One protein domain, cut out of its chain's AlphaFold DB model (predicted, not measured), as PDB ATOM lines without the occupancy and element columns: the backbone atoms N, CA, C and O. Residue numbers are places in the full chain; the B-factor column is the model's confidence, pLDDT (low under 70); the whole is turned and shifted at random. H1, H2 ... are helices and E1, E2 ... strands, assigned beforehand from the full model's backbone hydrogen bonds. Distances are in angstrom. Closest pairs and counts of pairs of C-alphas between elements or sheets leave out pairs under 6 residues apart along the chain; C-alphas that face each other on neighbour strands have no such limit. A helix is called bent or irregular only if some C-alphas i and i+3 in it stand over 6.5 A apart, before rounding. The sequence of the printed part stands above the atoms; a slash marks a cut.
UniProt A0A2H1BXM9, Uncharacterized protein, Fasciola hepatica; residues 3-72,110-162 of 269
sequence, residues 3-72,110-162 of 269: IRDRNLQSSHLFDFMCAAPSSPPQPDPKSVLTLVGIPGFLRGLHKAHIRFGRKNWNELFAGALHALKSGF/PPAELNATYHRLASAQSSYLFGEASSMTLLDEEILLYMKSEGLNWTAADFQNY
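AT A GLANCE: This is residues 3 to 72 and 110 to 162 of the 269 residues of an uncharacterized protein of Fasciola hepatica (UniProt A0A2H1BXM9). Picture two groups of helices joined in a loose body, with H3 and H4 side by side as an antiparallel pair and the short H5 meeting H6 and H7 in a second group, while H2 is near H5. A small two-stranded hairpin, E1 and E2, lies at one end, and the long unnamed stretch of residues 14 to 31 runs from it to the other end, where the short H1 follows. The printed part has 123 residues, with two named strands followed by seven named helices; the sheet order is E1 - E2, antiparallel, and the class is mostly helix. The whole is only just loose, close to compact, with a radius of gyration of the C-alphas of 16.6 A and spans of 48 by 38 by 33 A.

IN THESE COORDINATES: Find C-alpha 3 at (-35.472, -69.830, -8.315), where E1, residues 3 to 5, begins; E2 follows at residues 10 to 13, 10.2 A long. After residues 14 to 31 look for H1, residues 32 to 35, and then for H2, residues 41 to 52, 16.3 A. H3, residues 57 to 70, begins at C-alpha 57 at (-47.824, -78.724, 1.161) and measures 21.5 A; it is irregular, with C-alphas 60 and 63 7.4 A apart. Beyond the cut come H4, residues 112 to 124, 18.4 A; H5, residues 127 to 130; H6, residues 139 to 149, 15.3 A; and H7, residues 156 to 161, ending at C-alpha 161 at (-41.764, -91.632, -17.119).

HOW THE PARTS SIT: Begin with the hairpin of E1 and E2, antiparallel at 159 degrees: N 3 and O 12 are 2.8 A apart, within hydrogen-bond range, as are N 12 and O 3 at 2.8 A. E1 is apart from H2, for instance. H1 and H6 are close but not clearly touching, their closest C-alphas, Leu 33 and Met 147, being 7.9 A apart. So are H2 and H5, at Arg 43 and Phe 130, 7.6 A between C-alphas. H3 and H4 touch, closest at the C-alphas of Asn 58 and Ala 122, 4.3 A, at a shallow tilt of 14 degrees, opposite ways. H5 touches H6, closest at the C-alphas of Leu 129 and Leu 139, 5.1 A. H5 and H7 only just touch, with 3 pairs of C-alphas within 8 A, the closest being Phe 130 and Phe 159 at 6.3 A. H6 and H7 touch at a steep tilt of 50 degrees, opposite ways, with the C-alphas of Asp 140 and Phe 159 closest at 7.0 A. Every O i to N i+4 pair is within hydrogen-bond range in H2, H4, H6 and H7, and 6 of 10 in H3; H1 and H5 are too short for such a pair.

THE WHOLE: The C-alphas farthest apart are those of Asn 7 and Lys 30, at 50.2 A. Residues 73 to 109 are not printed, and C-alphas 72 and 110 are 8.7 A apart across this cut. The link from E2 to H1 is long. Look for low confidence, pLDDT under 70, in residues 126 to 137; the mean of the printed part is 88.3.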
ATOM      1  N   ILE A   3     -35.625 -70.155  -9.738       95.81
ATOM      2  CA  ILE A   3     -35.472 -69.830  -8.315       95.81
ATOM      3  C   ILE A   3     -34.027 -69.417  -8.061       95.81
ATOM      4  O   ILE A   3     -33.119 -70.215  -8.270       95.81
ATOM      5  N   ARG A   4     -33.819 -68.196  -7.557       94.19
ATOM      6  CA  ARG A   4     -32.517 -67.737  -7.058       94.19
ATOM      7  C   ARG A   4     -32.416 -68.014  -5.561       94.19
ATOM      8  O   ARG A   4     -33.149 -67.416  -4.772       94.19
ATOM      9  N   ASP A   5     -31.492 -68.876  -5.159       93.50
ATOM     10  CA  ASP A   5     -31.100 -68.992  -3.758       93.50
ATOM     11  C   ASP A   5     -30.208 -67.798  -3.397       93.50
ATOM     12  O   ASP A   5     -29.072 -67.669  -3.858       93.50
ATOM     13  N   ARG A   6     -30.734 -66.892  -2.568       93.31
ATOM     14  CA  ARG A   6     -30.010 -65.693  -2.134       93.31
ATOM     15  C   ARG A   6     -28.777 -66.022  -1.287       93.31
ATOM     16  O   ARG A   6     -27.811 -65.268  -1.330       93.31
ATOM     17  N   ASN A   7     -28.812 -67.079  -0.486       92.12
ATOM     18  CA  ASN A   7     -27.717 -67.387   0.431       92.12
ATOM     19  C   ASN A   7     -26.562 -68.050  -0.315       92.12
ATOM     20  O   ASN A   7     -25.407 -67.713  -0.073       92.12
ATOM     21  N   LEU A   8     -26.886 -68.955  -1.240       93.38
ATOM     22  CA  LEU A   8     -25.897 -69.660  -2.056       93.38
ATOM     23  C   LEU A   8     -25.487 -68.884  -3.310       93.38
ATOM     24  O   LEU A   8     -24.505 -69.250  -3.948       93.38
ATOM     25  N   GLN A   9     -26.220 -67.820  -3.659       91.50
ATOM     26  CA  GLN A   9     -26.027 -67.070  -4.903       91.50
ATOM     27  C   GLN A   9     -26.055 -67.987  -6.135       91.50
ATOM     28  O   GLN A   9     -25.305 -67.790  -7.086       91.50
ATOM     29  N   SER A  10     -26.943 -68.981  -6.112       93.06
ATOM     30  CA  SER A  10     -27.111 -69.966  -7.176       93.06
ATOM     31  C   SER A  10     -28.539 -69.971  -7.695       93.06
ATOM     32  O   SER A  10     -29.492 -69.760  -6.941       93.06
ATOM     33  N   SER A  11     -28.687 -70.247  -8.984       94.94
ATOM     34  CA  SER A  11     -29.989 -70.330  -9.634       94.94
ATOM     35  C   SER A  11     -30.361 -71.768  -9.957       94.94
ATOM     36  O   SER A  11     -29.525 -72.593 -10.317       94.94
ATOM     37  N   HIS A  12     -31.644 -72.069  -9.791       96.12
ATOM     38  CA  HIS A  12     -32.223 -73.385 -10.001       96.12
ATOM     39  C   HIS A  12     -33.416 -73.256 -10.930       96.12
ATOM     40  O   HIS A  12     -34.360 -72.513 -10.647       96.12
ATOM     41  N   LEU A  13     -33.370 -73.972 -12.046       96.06
ATOM     42  CA  LEU A  13     -34.453 -73.997 -13.012       96.06
ATOM     43  C   LEU A  13     -35.174 -75.333 -12.895       96.06
ATOM     44  O   LEU A  13     -34.552 -76.383 -12.810       96.06
ATOM     45  N   PHE A  14     -36.498 -75.271 -12.907       96.25
ATOM     46  CA  PHE A  14     -37.378 -76.426 -13.014       96.25
ATOM     47  C   PHE A  14     -38.185 -76.276 -14.294       96.25
ATOM     48  O   PHE A  14     -39.048 -75.393 -14.375       96.25
ATOM     49  N   ASP A  15     -37.885 -77.103 -15.286       94.69
ATOM     50  CA  ASP A  15     -38.684 -77.251 -16.491       94.69
ATOM     51  C   ASP A  15     -39.737 -78.338 -16.266       94.69
ATOM     52  O   ASP A  15     -39.429 -79.514 -16.089       94.69
ATOM     53  N   PHE A  16     -40.991 -77.912 -16.219       94.56
ATOM     54  CA  PHE A  16     -42.151 -78.780 -16.061       94.56
ATOM     55  C   PHE A  16     -43.181 -78.517 -17.164       94.56
ATOM     56  O   PHE A  16     -44.392 -78.585 -16.929       94.56
ATOM     57  N   MET A  17     -42.706 -78.173 -18.366       93.12
ATOM     58  CA  MET A  17     -43.558 -78.128 -19.551       93.12
ATOM     59  C   MET A  17     -44.200 -79.493 -19.816       93.12
ATOM     60  O   MET A  17     -43.710 -80.537 -19.375       93.12
ATOM     61  N   CYS A  18     -45.348 -79.478 -20.493       93.12
ATOM     62  CA  CYS A  18     -46.031 -80.712 -20.853       93.12
ATOM     63  C   CYS A  18     -45.167 -81.540 -21.811       93.12
ATOM     64  O   CYS A  18     -44.522 -80.979 -22.695       93.12
ATOM     65  N   ALA A  19     -45.196 -82.862 -21.663       91.19
ATOM     66  CA  ALA A  19     -44.518 -83.776 -22.580       91.19
ATOM     67  C   ALA A  19     -45.514 -84.375 -23.580       91.19
ATOM     68  O   ALA A  19     -46.689 -84.553 -23.258       91.19
ATOM     69  N   ALA A  20     -45.060 -84.724 -24.782       91.44
ATOM     70  CA  ALA A  20     -45.858 -85.578 -25.653       91.44
ATOM     71  C   ALA A  20     -46.017 -86.972 -25.009       91.44
ATOM     72  O   ALA A  20     -45.063 -87.463 -24.400       91.44
ATOM     73  N   PRO A  21     -47.189 -87.625 -25.123       91.62
ATOM     74  CA  PRO A  21     -47.308 -89.036 -24.764       91.62
ATOM     75  C   PRO A  21     -46.433 -89.889 -25.700       91.62
ATOM     76  O   PRO A  21     -46.079 -89.458 -26.797       91.62
ATOM     77  N   SER A  22     -46.132 -91.124 -25.308       90.25
ATOM     78  CA  SER A  22     -45.337 -92.080 -26.097       90.25
ATOM     79  C   SER A  22     -45.930 -92.403 -27.473       90.25
ATOM     80  O   SER A  22     -45.195 -92.756 -28.395       90.25
ATOM     81  N   SER A  23     -47.247 -92.257 -27.634       89.69
ATOM     82  CA  SER A  23     -47.952 -92.381 -28.910       89.69
ATOM     83  C   SER A  23     -48.779 -91.115 -29.169       89.69
ATOM     84  O   SER A  23     -49.983 -91.094 -28.895       89.69
ATOM     85  N   PRO A  24     -48.148 -90.016 -29.631       89.94
ATOM     86  CA  PRO A  24     -48.852 -88.762 -29.849       89.94
ATOM     87  C   PRO A  24     -49.835 -88.902 -31.022       89.94
ATOM     88  O   PRO A  24     -49.454 -89.399 -32.087       89.94
ATOM     89  N   PRO A  25     -51.102 -88.482 -30.852       90.06
ATOM     90  CA  PRO A  25     -52.066 -88.473 -31.945       90.06
ATOM     91  C   PRO A  25     -51.670 -87.442 -33.009       90.06
ATOM     92  O   PRO A  25     -50.931 -86.494 -32.742       90.06
ATOM     93  N   GLN A  26     -52.200 -87.601 -34.223       90.19
ATOM     94  CA  GLN A  26     -52.095 -86.547 -35.232       90.19
ATOM     95  C   GLN A  26     -52.883 -85.310 -34.768       90.19
ATOM     96  O   GLN A  26     -54.020 -85.473 -34.317       90.19
ATOM     97  N   PRO A  27     -52.320 -84.094 -34.886       90.06
ATOM     98  CA  PRO A  27     -53.026 -82.871 -34.528       90.06
ATOM     99  C   PRO A  27     -54.330 -82.717 -35.321       90.06
ATOM    100  O   PRO A  27     -54.312 -82.647 -36.551       90.06
ATOM    101  N   ASP A  28     -55.453 -82.610 -34.617       87.25
ATOM    102  CA  ASP A  28     -56.767 -82.335 -35.195       87.25
ATOM    103  C   ASP A  28     -57.354 -81.053 -34.579       87.25
ATOM    104  O   ASP A  28     -57.737 -81.044 -33.407       87.25
ATOM    105  N   PRO A  29     -57.504 -79.965 -35.357       79.94
ATOM    106  CA  PRO A  29     -58.140 -78.732 -34.893       79.94
ATOM    107  C   PRO A  29     -59.574 -78.912 -34.371       79.94
ATOM    108  O   PRO A  29     -60.065 -78.055 -33.635       79.94
ATOM    109  N   LYS A  30     -60.266 -79.994 -34.757       83.12
ATOM    110  CA  LYS A  30     -61.623 -80.317 -34.290       83.12
ATOM    111  C   LYS A  30     -61.631 -81.087 -32.972       83.12
ATOM    112  O   LYS A  30     -62.661 -81.103 -32.303       83.12
ATOM    113  N   SER A  31     -60.504 -81.679 -32.578       86.62
ATOM    114  CA  SER A  31     -60.337 -82.381 -31.309       86.62
ATOM    115  C   SER A  31     -59.168 -81.783 -30.538       86.62
ATOM    116  O   SER A  31     -58.015 -82.190 -30.678       86.62
ATOM    117  N   VAL A  32     -59.477 -80.822 -29.663       86.12
ATOM    118  CA  VAL A  32     -58.475 -80.172 -28.797       86.12
ATOM    119  C   VAL A  32     -57.683 -81.161 -27.946       86.12
ATOM    120  O   VAL A  32     -56.560 -80.854 -27.565       86.12
ATOM    121  N   LEU A  33     -58.235 -82.347 -27.681       89.75
ATOM    122  CA  LEU A  33     -57.573 -83.398 -26.914       89.75
ATOM    123  C   LEU A  33     -56.323 -83.940 -27.620       89.75
ATOM    124  O   LEU A  33     -55.371 -84.327 -26.951       89.75
ATOM    125  N   THR A  34     -56.271 -83.881 -28.956       91.44
ATOM    126  CA  THR A  34     -55.072 -84.259 -29.729       91.44
ATOM    127  C   THR A  34     -53.895 -83.298 -29.536       91.44
ATOM    128  O   THR A  34     -52.768 -83.629 -29.893       91.44
ATOM    129  N   LEU A  35     -54.141 -82.118 -28.956       91.50
ATOM    130  CA  LEU A  35     -53.142 -81.079 -28.695       91.50
ATOM    131  C   LEU A  35     -52.708 -81.030 -27.221       91.50
ATOM    132  O   LEU A  35     -51.947 -80.144 -26.829       91.50
ATOM    133  N   VAL A  36     -53.214 -81.939 -26.383       92.38
ATOM    134  CA  VAL A  36     -52.886 -81.994 -24.955       92.38
ATOM    135  C   VAL A  36     -51.631 -82.846 -24.757       92.38
ATOM    136  O   VAL A  36     -51.520 -83.939 -25.304       92.38
ATOM    137  N   GLY A  37     -50.686 -82.351 -23.957       93.19
ATOM    138  CA  GLY A  37     -49.531 -83.118 -23.484       93.19
ATOM    139  C   GLY A  37     -49.703 -83.584 -22.037       93.19
ATOM    140  O   GLY A  37     -50.544 -83.057 -21.304       93.19
ATOM    141  N   ILE A  38     -48.870 -84.534 -21.609       92.38
ATOM    142  CA  ILE A  38     -48.796 -85.017 -20.228       92.38
ATOM    143  C   ILE A  38     -48.531 -83.822 -19.297       92.38
ATOM    144  O   ILE A  38     -47.512 -83.143 -19.461       92.38
ATOM    145  N   PRO A  39     -49.431 -83.518 -18.345       91.94
ATOM    146  CA  PRO A  39     -49.373 -82.279 -17.577       91.94
ATOM    147  C   PRO A  39     -48.244 -82.295 -16.541       91.94
ATOM    148  O   PRO A  39     -48.254 -83.103 -15.624       91.94
ATOM    149  N   GLY A  40     -47.310 -81.345 -16.622       92.00
ATOM    150  CA  GLY A  40     -46.139 -81.292 -15.736       92.00
ATOM    151  C   GLY A  40     -46.249 -80.431 -14.478       92.00
ATOM    152  O   GLY A  40     -45.498 -80.612 -13.515       92.00
ATOM    153  N   PHE A  41     -47.189 -79.485 -14.473       92.38
ATOM    154  CA  PHE A  41     -47.222 -78.355 -13.538       92.38
ATOM    155  C   PHE A  41     -47.130 -78.759 -12.058       92.38
ATOM    156  O   PHE A  41     -46.279 -78.258 -11.322       92.38
ATOM    157  N   LEU A  42     -47.966 -79.707 -11.621       89.38
ATOM    158  CA  LEU A  42     -47.990 -80.156 -10.226       89.38
ATOM    159  C   LEU A  42     -46.702 -80.879  -9.816       89.38
ATOM    160  O   LEU A  42     -46.234 -80.675  -8.696       89.38
ATOM    161  N   ARG A  43     -46.091 -81.667 -10.714       88.69
ATOM    162  CA  ARG A  43     -44.805 -82.329 -10.435       88.69
ATOM    163  C   ARG A  43     -43.695 -81.306 -10.263       88.69
ATOM    164  O   ARG A  43     -42.885 -81.427  -9.350       88.69
ATOM    165  N   GLY A  44     -43.693 -80.281 -11.114       92.94
ATOM    166  CA  GLY A  44     -42.771 -79.154 -11.036       92.94
ATOM    167  C   GLY A  44     -42.852 -78.412  -9.707       92.94
ATOM    168  O   GLY A  44     -41.840 -78.248  -9.026       92.94
ATOM    169  N   LEU A  45     -44.065 -78.013  -9.311       93.19
ATOM    170  CA  LEU A  45     -44.295 -77.330  -8.036       93.19
ATOM    171  C   LEU A  45     -43.935 -78.204  -6.834       93.19
ATOM    172  O   LEU A  45     -43.329 -77.707  -5.889       93.19
ATOM    173  N   HIS A  46     -44.269 -79.496  -6.864       90.62
ATOM    174  CA  HIS A  46     -43.922 -80.418  -5.783       90.62
ATOM    175  C   HIS A  46     -42.413 -80.630  -5.669       90.62
ATOM    176  O   HIS A  46     -41.875 -80.544  -4.571       90.62
ATOM    177  N   LYS A  47     -41.700 -80.791  -6.790       92.62
ATOM    178  CA  LYS A  47     -40.233 -80.901  -6.794       92.62
ATOM    179  C   LYS A  47     -39.564 -79.634  -6.249       92.62
ATOM    180  O   LYS A  47     -38.660 -79.724  -5.419       92.62
ATOM    181  N   ALA A  48     -40.044 -78.454  -6.651       94.50
ATOM    182  CA  ALA A  48     -39.577 -77.182  -6.098       94.50
ATOM    183  C   ALA A  48     -39.897 -77.055  -4.597       94.50
ATOM    184  O   ALA A  48     -39.069 -76.574  -3.825       94.50
ATOM    185  N   HIS A  49     -41.074 -77.518  -4.166       93.69
ATOM    186  CA  HIS A  49     -41.496 -77.511  -2.765       93.69
ATOM    187  C   HIS A  49     -40.680 -78.466  -1.890       93.69
ATOM    188  O   HIS A  49     -40.273 -78.063  -0.808       93.69
ATOM    189  N   ILE A  50     -40.343 -79.669  -2.364       92.19
ATOM    190  CA  ILE A  50     -39.432 -80.579  -1.649       92.19
ATOM    191  C   ILE A  50     -38.095 -79.884  -1.363       92.19
ATOM    192  O   ILE A  50     -37.545 -80.017  -0.272       92.19
ATOM    193  N   ARG A  51     -37.568 -79.133  -2.339       93.62
ATOM    194  CA  ARG A  51     -36.242 -78.510  -2.235       93.62
ATOM    195  C   ARG A  51     -36.236 -77.196  -1.450       93.62
ATOM    196  O   ARG A  51     -35.304 -76.945  -0.692       93.62
ATOM    197  N   PHE A  52     -37.250 -76.350  -1.632       94.81
ATOM    198  CA  PHE A  52     -37.266 -74.971  -1.120       94.81
ATOM    199  C   PHE A  52     -38.467 -74.640  -0.229       94.81
ATOM    200  O   PHE A  52     -38.554 -73.536   0.316       94.81
ATOM    201  N   GLY A  53     -39.411 -75.565  -0.078       94.25
ATOM    202  CA  GLY A  53     -40.635 -75.376   0.685       94.25
ATOM    203  C   GLY A  53     -40.367 -75.059   2.152       94.25
ATOM    204  O   GLY A  53     -39.489 -75.628   2.800       94.25
ATOM    205  N   ARG A  54     -41.147 -74.115   2.683       94.62
ATOM    206  CA  ARG A  54     -41.128 -73.734   4.108       94.62
ATOM    207  C   ARG A  54     -42.454 -73.976   4.816       94.62
ATOM    208  O   ARG A  54     -42.473 -74.148   6.027       94.62
ATOM    209  N   LYS A  55     -43.551 -73.972   4.064       95.88
ATOM    210  CA  LYS A  55     -44.883 -74.335   4.546       95.88
ATOM    211  C   LYS A  55     -45.164 -75.789   4.227       95.88
ATOM    212  O   LYS A  55     -44.641 -76.298   3.237       95.88
ATOM    213  N   ASN A  56     -46.027 -76.423   5.010       93.00
ATOM    214  CA  ASN A  56     -46.546 -77.736   4.650       93.00
ATOM    215  C   ASN A  56     -47.294 -77.651   3.310       93.00
ATOM    216  O   ASN A  56     -47.905 -76.628   2.999       93.00
ATOM    217  N   TRP A  57     -47.233 -78.712   2.505       91.12
ATOM    218  CA  TRP A  57     -47.824 -78.724   1.161       91.12
ATOM    219  C   TRP A  57     -49.318 -78.375   1.174       91.12
ATOM    220  O   TRP A  57     -49.768 -77.536   0.401       91.12
ATOM    221  N   ASN A  58     -50.075 -78.963   2.103       92.31
ATOM    222  CA  ASN A  58     -51.511 -78.730   2.263       92.31
ATOM    223  C   ASN A  58     -51.865 -77.254   2.536       92.31
ATOM    224  O   ASN A  58     -52.881 -76.769   2.041       92.31
ATOM    225  N   GLU A  59     -51.023 -76.518   3.270       94.88
ATOM    226  CA  GLU A  59     -51.243 -75.099   3.574       94.88
ATOM    227  C   GLU A  59     -51.231 -74.224   2.316       94.88
ATOM    228  O   GLU A  59     -51.890 -73.186   2.288       94.88
ATOM    229  N   LEU A  60     -50.521 -74.641   1.261       95.00
ATOM    230  CA  LEU A  60     -50.438 -73.894   0.001       95.00
ATOM    231  C   LEU A  60     -51.790 -73.822  -0.727       95.00
ATOM    232  O   LEU A  60     -52.015 -72.910  -1.519       95.00
ATOM    233  N   PHE A  61     -52.706 -74.751  -0.435       95.25
ATOM    234  CA  PHE A  61     -54.017 -74.853  -1.082       95.25
ATOM    235  C   PHE A  61     -55.105 -74.058  -0.359       95.25
ATOM    236  O   PHE A  61     -56.194 -73.899  -0.908       95.25
ATOM    237  N   ALA A  62     -54.843 -73.536   0.846       95.50
ATOM    238  CA  ALA A  62     -55.867 -72.928   1.696       95.50
ATOM    239  C   ALA A  62     -56.641 -71.796   0.995       95.50
ATOM    240  O   ALA A  62     -57.871 -71.758   1.054       95.50
ATOM    241  N   GLY A  63     -55.937 -70.909   0.282       96.44
ATOM    242  CA  GLY A  63     -56.561 -69.810  -0.460       96.44
ATOM    243  C   GLY A  63     -57.427 -70.291  -1.627       96.44
ATOM    244  O   GLY A  63     -58.556 -69.832  -1.790       96.44
ATOM    245  N   ALA A  64     -56.934 -71.263  -2.401       96.25
ATOM    246  CA  ALA A  64     -57.681 -71.831  -3.520       96.25
ATOM    247  C   ALA A  64     -58.926 -72.592  -3.042       96.25
ATOM    248  O   ALA A  64     -60.011 -72.374  -3.569       96.25
ATOM    249  N   LEU A  65     -58.804 -73.414  -1.995       96.69
ATOM    250  CA  LEU A  65     -59.930 -74.133  -1.388       96.69
ATOM    251  C   LEU A  65     -60.997 -73.178  -0.839       96.69
ATOM    252  O   LEU A  65     -62.192 -73.428  -0.992       96.69
ATOM    253  N   HIS A  66     -60.591 -72.054  -0.241       96.81
ATOM    254  CA  HIS A  66     -61.540 -71.031   0.194       96.81
ATOM    255  C   HIS A  66     -62.319 -70.428  -0.986       96.81
ATOM    256  O   HIS A  66     -63.545 -70.315  -0.900       96.81
ATOM    257  N   ALA A  67     -61.634 -70.093  -2.084       96.44
ATOM    258  CA  ALA A  67     -62.258 -69.557  -3.294       96.44
ATOM    259  C   ALA A  67     -63.167 -70.584  -3.995       96.44
ATOM    260  O   ALA A  67     -64.246 -70.231  -4.461       96.44
ATOM    261  N   LEU A  68     -62.774 -71.861  -4.023       96.19
ATOM    262  CA  LEU A  68     -63.571 -72.959  -4.587       96.19
ATOM    263  C   LEU A  68     -64.853 -73.210  -3.780       96.19
ATOM    264  O   LEU A  68     -65.887 -73.529  -4.358       96.19
ATOM    265  N   LYS A  69     -64.805 -73.027  -2.456       95.69
ATOM    266  CA  LYS A  69     -65.967 -73.183  -1.570       95.69
ATOM    267  C   LYS A  69     -66.895 -71.966  -1.566       95.69
ATOM    268  O   LYS A  69     -68.109 -72.128  -1.499       95.69
ATOM    269  N   SER A  70     -66.329 -70.762  -1.558       95.62
ATOM    270  CA  SER A  70     -67.081 -69.516  -1.320       95.62
ATOM    271  C   SER A  70     -67.449 -68.783  -2.612       95.62
ATOM    272  O   SER A  70     -68.253 -67.852  -2.587       95.62
ATOM    273  N   GLY A  71     -66.857 -69.191  -3.736       96.00
ATOM    274  CA  GLY A  71     -66.849 -68.418  -4.966       96.00
ATOM    275  C   GLY A  71     -65.940 -67.191  -4.868       96.00
ATOM    276  O   GLY A  71     -65.394 -66.855  -3.814       96.00
ATOM    277  N   PHE A  72     -65.761 -66.513  -5.992       96.19
ATOM    278  CA  PHE A  72     -65.015 -65.262  -6.076       96.19
ATOM    279  C   PHE A  72     -65.571 -64.395  -7.201       96.19
ATOM    280  O   PHE A  72     -66.181 -64.903  -8.136       96.19
ATOM    281  N   PRO A 110     -66.922 -72.029  -8.776       95.31
ATOM    282  CA  PRO A 110     -66.350 -73.110  -9.572       95.31
ATOM    283  C   PRO A 110     -67.070 -74.460  -9.381       95.31
ATOM    284  O   PRO A 110     -67.687 -74.676  -8.336       95.31
ATOM    285  N   PRO A 111     -66.954 -75.398 -10.346       94.62
ATOM    286  CA  PRO A 111     -67.524 -76.741 -10.227       94.62
ATOM    287  C   PRO A 111     -67.060 -77.481  -8.965       94.62
ATOM    288  O   PRO A 111     -65.894 -77.391  -8.568       94.62
ATOM    289  N   ALA A 112     -67.962 -78.250  -8.350       93.62
ATOM    290  CA  ALA A 112     -67.695 -78.960  -7.098       93.62
ATOM    291  C   ALA A 112     -66.603 -80.035  -7.250       93.62
ATOM    292  O   ALA A 112     -65.830 -80.279  -6.322       93.62
ATOM    293  N   GLU A 113     -66.496 -80.630  -8.435       92.06
ATOM    294  CA  GLU A 113     -65.469 -81.602  -8.801       92.06
ATOM    295  C   GLU A 113     -64.072 -80.986  -8.691       92.06
ATOM    296  O   GLU A 113     -63.166 -81.612  -8.145       92.06
ATOM    297  N   LEU A 114     -63.908 -79.718  -9.094       93.25
ATOM    298  CA  LEU A 114     -62.635 -79.006  -8.969       93.25
ATOM    299  C   LEU A 114     -62.244 -78.815  -7.498       93.25
ATOM    300  O   LEU A 114     -61.074 -78.967  -7.141       93.25
ATOM    301  N   ASN A 115     -63.219 -78.540  -6.625       93.44
ATOM    302  CA  ASN A 115     -62.987 -78.488  -5.183       93.44
ATOM    303  C   ASN A 115     -62.527 -79.848  -4.633       93.44
ATOM    304  O   ASN A 115     -61.564 -79.910  -3.867       93.44
ATOM    305  N   ALA A 116     -63.167 -80.944  -5.052       91.50
ATOM    306  CA  ALA A 116     -62.767 -82.293  -4.658       91.50
ATOM    307  C   ALA A 116     -61.337 -82.628  -5.121       91.50
ATOM    308  O   ALA A 116     -60.538 -83.120  -4.320       91.50
ATOM    309  N   THR A 117     -60.976 -82.288  -6.364       90.88
ATOM    310  CA  THR A 117     -59.611 -82.444  -6.888       90.88
ATOM    311  C   THR A 117     -58.595 -81.669  -6.046       90.88
ATOM    312  O   THR A 117     -57.570 -82.227  -5.661       90.88
ATOM    313  N   TYR A 118     -58.872 -80.408  -5.693       92.38
ATOM    314  CA  TYR A 118     -57.965 -79.600  -4.866       92.38
ATOM    315  C   TYR A 118     -57.822 -80.145  -3.441       92.38
ATOM    316  O   TYR A 118     -56.722 -80.121  -2.890       92.38
ATOM    317  N   HIS A 119     -58.896 -80.673  -2.847       91.19
ATOM    318  CA  HIS A 119     -58.818 -81.336  -1.546       91.19
ATOM    319  C   HIS A 119     -57.911 -82.570  -1.597       91.19
ATOM    320  O   HIS A 119     -57.044 -82.713  -0.734       91.19
ATOM    321  N   ARG A 120     -58.059 -83.414  -2.628       89.81
ATOM    322  CA  ARG A 120     -57.201 -84.590  -2.835       89.81
ATOM    323  C   ARG A 120     -55.740 -84.187  -3.063       89.81
ATOM    324  O   ARG A 120     -54.855 -84.752  -2.429       89.81
ATOM    325  N   LEU A 121     -55.479 -83.160  -3.877       88.75
ATOM    326  CA  LEU A 121     -54.126 -82.622  -4.102       88.75
ATOM    327  C   LEU A 121     -53.483 -82.066  -2.825       88.75
ATOM    328  O   LEU A 121     -52.281 -82.238  -2.609       88.75
ATOM    329  N   ALA A 122     -54.267 -81.413  -1.966       89.88
ATOM    330  CA  ALA A 122     -53.779 -80.900  -0.693       89.88
ATOM    331  C   ALA A 122     -53.388 -82.036   0.268       89.88
ATOM    332  O   ALA A 122     -52.382 -81.914   0.967       89.88
ATOM    333  N   SER A 123     -54.143 -83.142   0.294       85.81
ATOM    334  CA  SER A 123     -53.869 -84.287   1.175       85.81
ATOM    335  C   SER A 123     -52.790 -85.232   0.649       85.81
ATOM    336  O   SER A 123     -51.985 -85.729   1.432       85.81
ATOM    337  N   ALA A 124     -52.770 -85.487  -0.659       75.94
ATOM    338  CA  ALA A 124     -51.967 -86.539  -1.284       75.94
ATOM    339  C   ALA A 124     -50.759 -86.002  -2.073       75.94
ATOM    340  O   ALA A 124     -50.077 -86.751  -2.757       75.94
ATOM    341  N   GLN A 125     -50.446 -84.709  -1.967       73.75
ATOM    342  CA  GLN A 125     -49.289 -84.105  -2.635       73.75
ATOM    343  C   GLN A 125     -49.219 -84.427  -4.143       73.75
ATOM    344  O   GLN A 125     -50.243 -84.422  -4.826       73.75
ATOM    345  N   SER A 126     -48.024 -84.683  -4.686       65.88
ATOM    346  CA  SER A 126     -47.873 -85.143  -6.070       65.88
ATOM    347  C   SER A 126     -48.244 -86.609  -6.273       65.88
ATOM    348  O   SER A 126     -48.480 -86.991  -7.417       65.88
ATOM    349  N   SER A 127     -48.352 -87.423  -5.212       67.06
ATOM    350  CA  SER A 127     -48.687 -88.842  -5.366       67.06
ATOM    351  C   SER A 127     -50.121 -89.057  -5.841       67.06
ATOM    352  O   SER A 127     -50.431 -90.139  -6.308       67.06
ATOM    353  N   TYR A 128     -50.977 -88.030  -5.824       65.94
ATOM    354  CA  TYR A 128     -52.287 -88.093  -6.477       65.94
ATOM    355  C   TYR A 128     -52.223 -88.051  -8.014       65.94
ATOM    356  O   TYR A 128     -53.128 -88.573  -8.648       65.94
ATOM    357  N   LEU A 129     -51.190 -87.450  -8.622       67.38
ATOM    358  CA  LEU A 129     -51.041 -87.350 -10.090       67.38
ATOM    359  C   LEU A 129     -49.849 -88.162 -10.638       67.38
ATOM    360  O   LEU A 129     -49.752 -88.360 -11.842       67.38
ATOM    361  N   PHE A 130     -48.937 -88.610  -9.769       67.75
ATOM    362  CA  PHE A 130     -47.726 -89.364 -10.133       67.75
ATOM    363  C   PHE A 130     -47.347 -90.417  -9.078       67.75
ATOM    364  O   PHE A 130     -46.164 -90.677  -8.849       67.75
ATOM    365  N   GLY A 131     -48.327 -90.943  -8.342       62.84
ATOM    366  CA  GLY A 131     -48.089 -91.939  -7.298       62.84
ATOM    367  C   GLY A 131     -47.828 -93.331  -7.859       62.84
ATOM    368  O   GLY A 131     -48.229 -93.663  -8.970       62.84
ATOM    369  N   GLU A 132     -47.187 -94.180  -7.059       56.12
ATOM    370  CA  GLU A 132     -47.190 -95.616  -7.320       56.12
ATOM    371  C   GLU A 132     -48.571 -96.175  -6.959       56.12
ATOM    372  O   GLU A 132     -49.081 -95.915  -5.865       56.12
ATOM    373  N   ALA A 133     -49.180 -96.918  -7.888       50.69
ATOM    374  CA  ALA A 133     -50.531 -97.473  -7.794       50.69
ATOM    375  C   ALA A 133     -50.707 -98.353  -6.542       50.69
ATOM    376  O   ALA A 133     -50.493 -99.563  -6.566       50.69
ATOM    377  N   SER A 134     -51.054 -97.738  -5.411       49.44
ATOM    378  CA  SER A 134     -51.229 -98.442  -4.142       49.44
ATOM    379  C   SER A 134     -52.042 -97.626  -3.129       49.44
ATOM    380  O   SER A 134     -51.524 -97.268  -2.077       49.44
ATOM    381  N   SER A 135     -53.323 -97.335  -3.443       44.22
ATOM    382  CA  SER A 135     -54.464 -97.235  -2.480       44.22
ATOM    383  C   SER A 135     -55.516 -96.147  -2.796       44.22
ATOM    384  O   SER A 135     -56.613 -96.180  -2.243       44.22
ATOM    385  N   MET A 136     -55.262 -95.199  -3.705       50.62
ATOM    386  CA  MET A 136     -56.253 -94.183  -4.115       50.62
ATOM    387  C   MET A 136     -56.505 -94.254  -5.618       50.62
ATOM    388  O   MET A 136     -55.568 -94.543  -6.350       50.62
ATOM    389  N   THR A 137     -57.733 -93.964  -6.070       60.94
ATOM    390  CA  THR A 137     -57.989 -93.668  -7.491       60.94
ATOM    391  C   THR A 137     -57.149 -92.451  -7.828       60.94
ATOM    392  O   THR A 137     -57.393 -91.364  -7.297       60.94
ATOM    393  N   LEU A 138     -56.088 -92.663  -8.588       74.75
ATOM    394  CA  LEU A 138     -55.144 -91.612  -8.906       74.75
ATOM    395  C   LEU A 138     -55.742 -90.728 -10.014       74.75
ATOM    396  O   LEU A 138     -56.528 -91.182 -10.847       74.75
ATOM    397  N   LEU A 139     -55.414 -89.437 -10.016       81.88
ATOM    398  CA  LEU A 139     -55.900 -88.507 -11.038       81.88
ATOM    399  C   LEU A 139     -55.387 -88.890 -12.433       81.88
ATOM    400  O   LEU A 139     -56.066 -88.643 -13.424       81.88
ATOM    401  N   ASP A 140     -54.200 -89.490 -12.519       83.44
ATOM    402  CA  ASP A 140     -53.676 -90.030 -13.773       83.44
ATOM    403  C   ASP A 140     -54.542 -91.191 -14.292       83.44
ATOM    404  O   ASP A 140     -54.851 -91.201 -15.477       83.44
ATOM    405  N   GLU A 141     -55.040 -92.094 -13.446       85.69
ATOM    406  CA  GLU A 141     -56.012 -93.129 -13.838       85.69
ATOM    407  C   GLU A 141     -57.320 -92.520 -14.368       85.69
ATOM    408  O   GLU A 141     -57.812 -92.940 -15.420       85.69
ATOM    409  N   GLU A 142     -57.865 -91.504 -13.684       89.00
ATOM    410  CA  GLU A 142     -59.061 -90.769 -14.130       89.00
ATOM    411  C   GLU A 142     -58.820 -90.118 -15.511       89.00
ATOM    412  O   GLU A 142     -59.660 -90.225 -16.411       89.00
ATOM    413  N   ILE A 143     -57.644 -89.510 -15.721       90.88
ATOM    414  CA  ILE A 143     -57.248 -88.921 -17.009       90.88
ATOM    415  C   ILE A 143     -57.065 -90.000 -18.081       90.88
ATOM    416  O   ILE A 143     -57.544 -89.822 -19.196       90.88
ATOM    417  N   LEU A 144     -56.405 -91.119 -17.779       90.75
ATOM    418  CA  LEU A 144     -56.176 -92.213 -18.728       90.75
ATOM    419  C   LEU A 144     -57.494 -92.829 -19.202       90.75
ATOM    420  O   LEU A 144     -57.658 -93.087 -20.395       90.75
ATOM    421  N   LEU A 145     -58.450 -93.029 -18.290       92.62
ATOM    422  CA  LEU A 145     -59.791 -93.502 -18.633       92.62
ATOM    423  C   LEU A 145     -60.520 -92.507 -19.539       92.62
ATOM    424  O   LEU A 145     -61.104 -92.922 -20.542       92.62
ATOM    425  N   TYR A 146     -60.445 -91.212 -19.224       92.75
ATOM    426  CA  TYR A 146     -61.029 -90.165 -20.056       92.75
ATOM    427  C   TYR A 146     -60.394 -90.130 -21.455       92.75
ATOM    428  O   TYR A 146     -61.101 -90.261 -22.451       92.75
ATOM    429  N   MET A 147     -59.063 -90.073 -21.544       92.62
ATOM    430  CA  MET A 147     -58.330 -90.071 -22.816       92.62
ATOM    431  C   MET A 147     -58.663 -91.305 -23.664       92.62
ATOM    432  O   MET A 147     -58.944 -91.178 -24.854       92.62
ATOM    433  N   LYS A 148     -58.732 -92.491 -23.048       93.00
ATOM    434  CA  LYS A 148     -59.131 -93.727 -23.731       93.00
ATOM    435  C   LYS A 148     -60.566 -93.665 -24.257       93.00
ATOM    436  O   LYS A 148     -60.821 -94.153 -25.357       93.00
ATOM    437  N   SER A 149     -61.496 -93.079 -23.497       94.12
ATOM    438  CA  SER A 149     -62.889 -92.899 -23.937       94.12
ATOM    439  C   SER A 149     -63.015 -91.970 -25.150       94.12
ATOM    440  O   SER A 149     -63.914 -92.144 -25.966       94.12
ATOM    441  N   GLU A 150     -62.048 -91.069 -25.316       92.00
ATOM    442  CA  GLU A 150     -61.922 -90.128 -26.434       92.00
ATOM    443  C   GLU A 150     -61.063 -90.699 -27.585       92.00
ATOM    444  O   GLU A 150     -60.711 -89.996 -28.531       92.00
ATOM    445  N   GLY A 151     -60.710 -91.990 -27.521       91.62
ATOM    446  CA  GLY A 151     -59.943 -92.692 -28.556       91.62
ATOM    447  C   GLY A 151     -58.436 -92.409 -28.544       91.62
ATOM    448  O   GLY A 151     -57.744 -92.770 -29.496       91.62
ATOM    449  N   LEU A 152     -57.912 -91.784 -27.487       92.44
ATOM    450  CA  LEU A 152     -56.493 -91.473 -27.331       92.44
ATOM    451  C   LEU A 152     -55.776 -92.554 -26.520       92.44
ATOM    452  O   LEU A 152     -56.230 -92.974 -25.457       92.44
ATOM    453  N   ASN A 153     -54.619 -92.994 -27.014       90.38
ATOM    454  CA  ASN A 153     -53.872 -94.111 -26.439       90.38
ATOM    455  C   ASN A 153     -52.753 -93.642 -25.495       90.38
ATOM    456  O   ASN A 153     -51.576 -93.895 -25.739       90.38
ATOM    457  N   TRP A 154     -53.124 -92.927 -24.432       91.75
ATOM    458  CA  TRP A 154     -52.200 -92.638 -23.332       91.75
ATOM    459  C   TRP A 154     -52.033 -93.874 -22.443       91.75
ATOM    460  O   TRP A 154     -52.948 -94.685 -22.290       91.75
ATOM    461  N   THR A 155     -50.865 -94.010 -21.829       90.50
ATOM    462  CA  THR A 155     -50.486 -95.148 -20.990       90.50
ATOM    463  C   THR A 155     -50.058 -94.692 -19.598       90.50
ATOM    464  O   THR A 155     -49.587 -93.572 -19.409       90.50
ATOM    465  N   ALA A 156     -50.143 -95.583 -18.607       88.44
ATOM    466  CA  ALA A 156     -49.595 -95.317 -17.273       88.44
ATOM    467  C   ALA A 156     -48.087 -95.005 -17.313       88.44
ATOM    468  O   ALA A 156     -47.595 -94.193 -16.529       88.44
ATOM    469  N   ALA A 157     -47.361 -95.592 -18.271       88.81
ATOM    470  CA  ALA A 157     -45.946 -95.315 -18.477       88.81
ATOM    471  C   ALA A 157     -45.686 -93.847 -18.859       88.81
ATOM    472  O   ALA A 157     -44.649 -93.312 -18.476       88.81
ATOM    473  N   ASP A 158     -46.614 -93.169 -19.542       90.12
ATOM    474  CA  ASP A 158     -46.455 -91.753 -19.905       90.12
ATOM    475  C   ASP A 158     -46.399 -90.844 -18.665       90.12
ATOM    476  O   ASP A 158     -45.601 -89.909 -18.614       90.12
ATOM    477  N   PHE A 159     -47.183 -91.152 -17.627       87.75
ATOM    478  CA  PHE A 159     -47.153 -90.429 -16.352       87.75
ATOM    479  C   PHE A 159     -45.954 -90.827 -15.486       87.75
ATOM    480  O   PHE A 159     -45.286 -89.964 -14.906       87.75
ATOM    481  N   GLN A 160     -45.643 -92.126 -15.419       85.44
ATOM    482  CA  GLN A 160     -44.518 -92.639 -14.630       85.44
ATOM    483  C   GLN A 160     -43.174 -92.104 -15.142       85.44
ATOM    484  O   GLN A 160     -42.346 -91.653 -14.347       85.44
ATOM    485  N   ASN A 161     -42.994 -92.079 -16.466       87.50
ATOM    486  CA  ASN A 161     -41.764 -91.632 -17.119       87.50
ATOM    487  C   ASN A 161     -41.647 -90.108 -17.234       87.50
ATOM    488  O   ASN A 161     -40.563 -89.608 -17.537       87.50
ATOM    489  N   TYR A 162     -42.727 -89.354 -17.002       89.69
ATOM    490  CA  TYR A 162     -42.659 -87.897 -17.000       89.69
ATOM    491  C   TYR A 162     -41.652 -87.421 -15.943       89.69
ATOM    492  O   TYR A 162     -41.702 -87.833 -14.786       89.69
TER     493      TYR A 162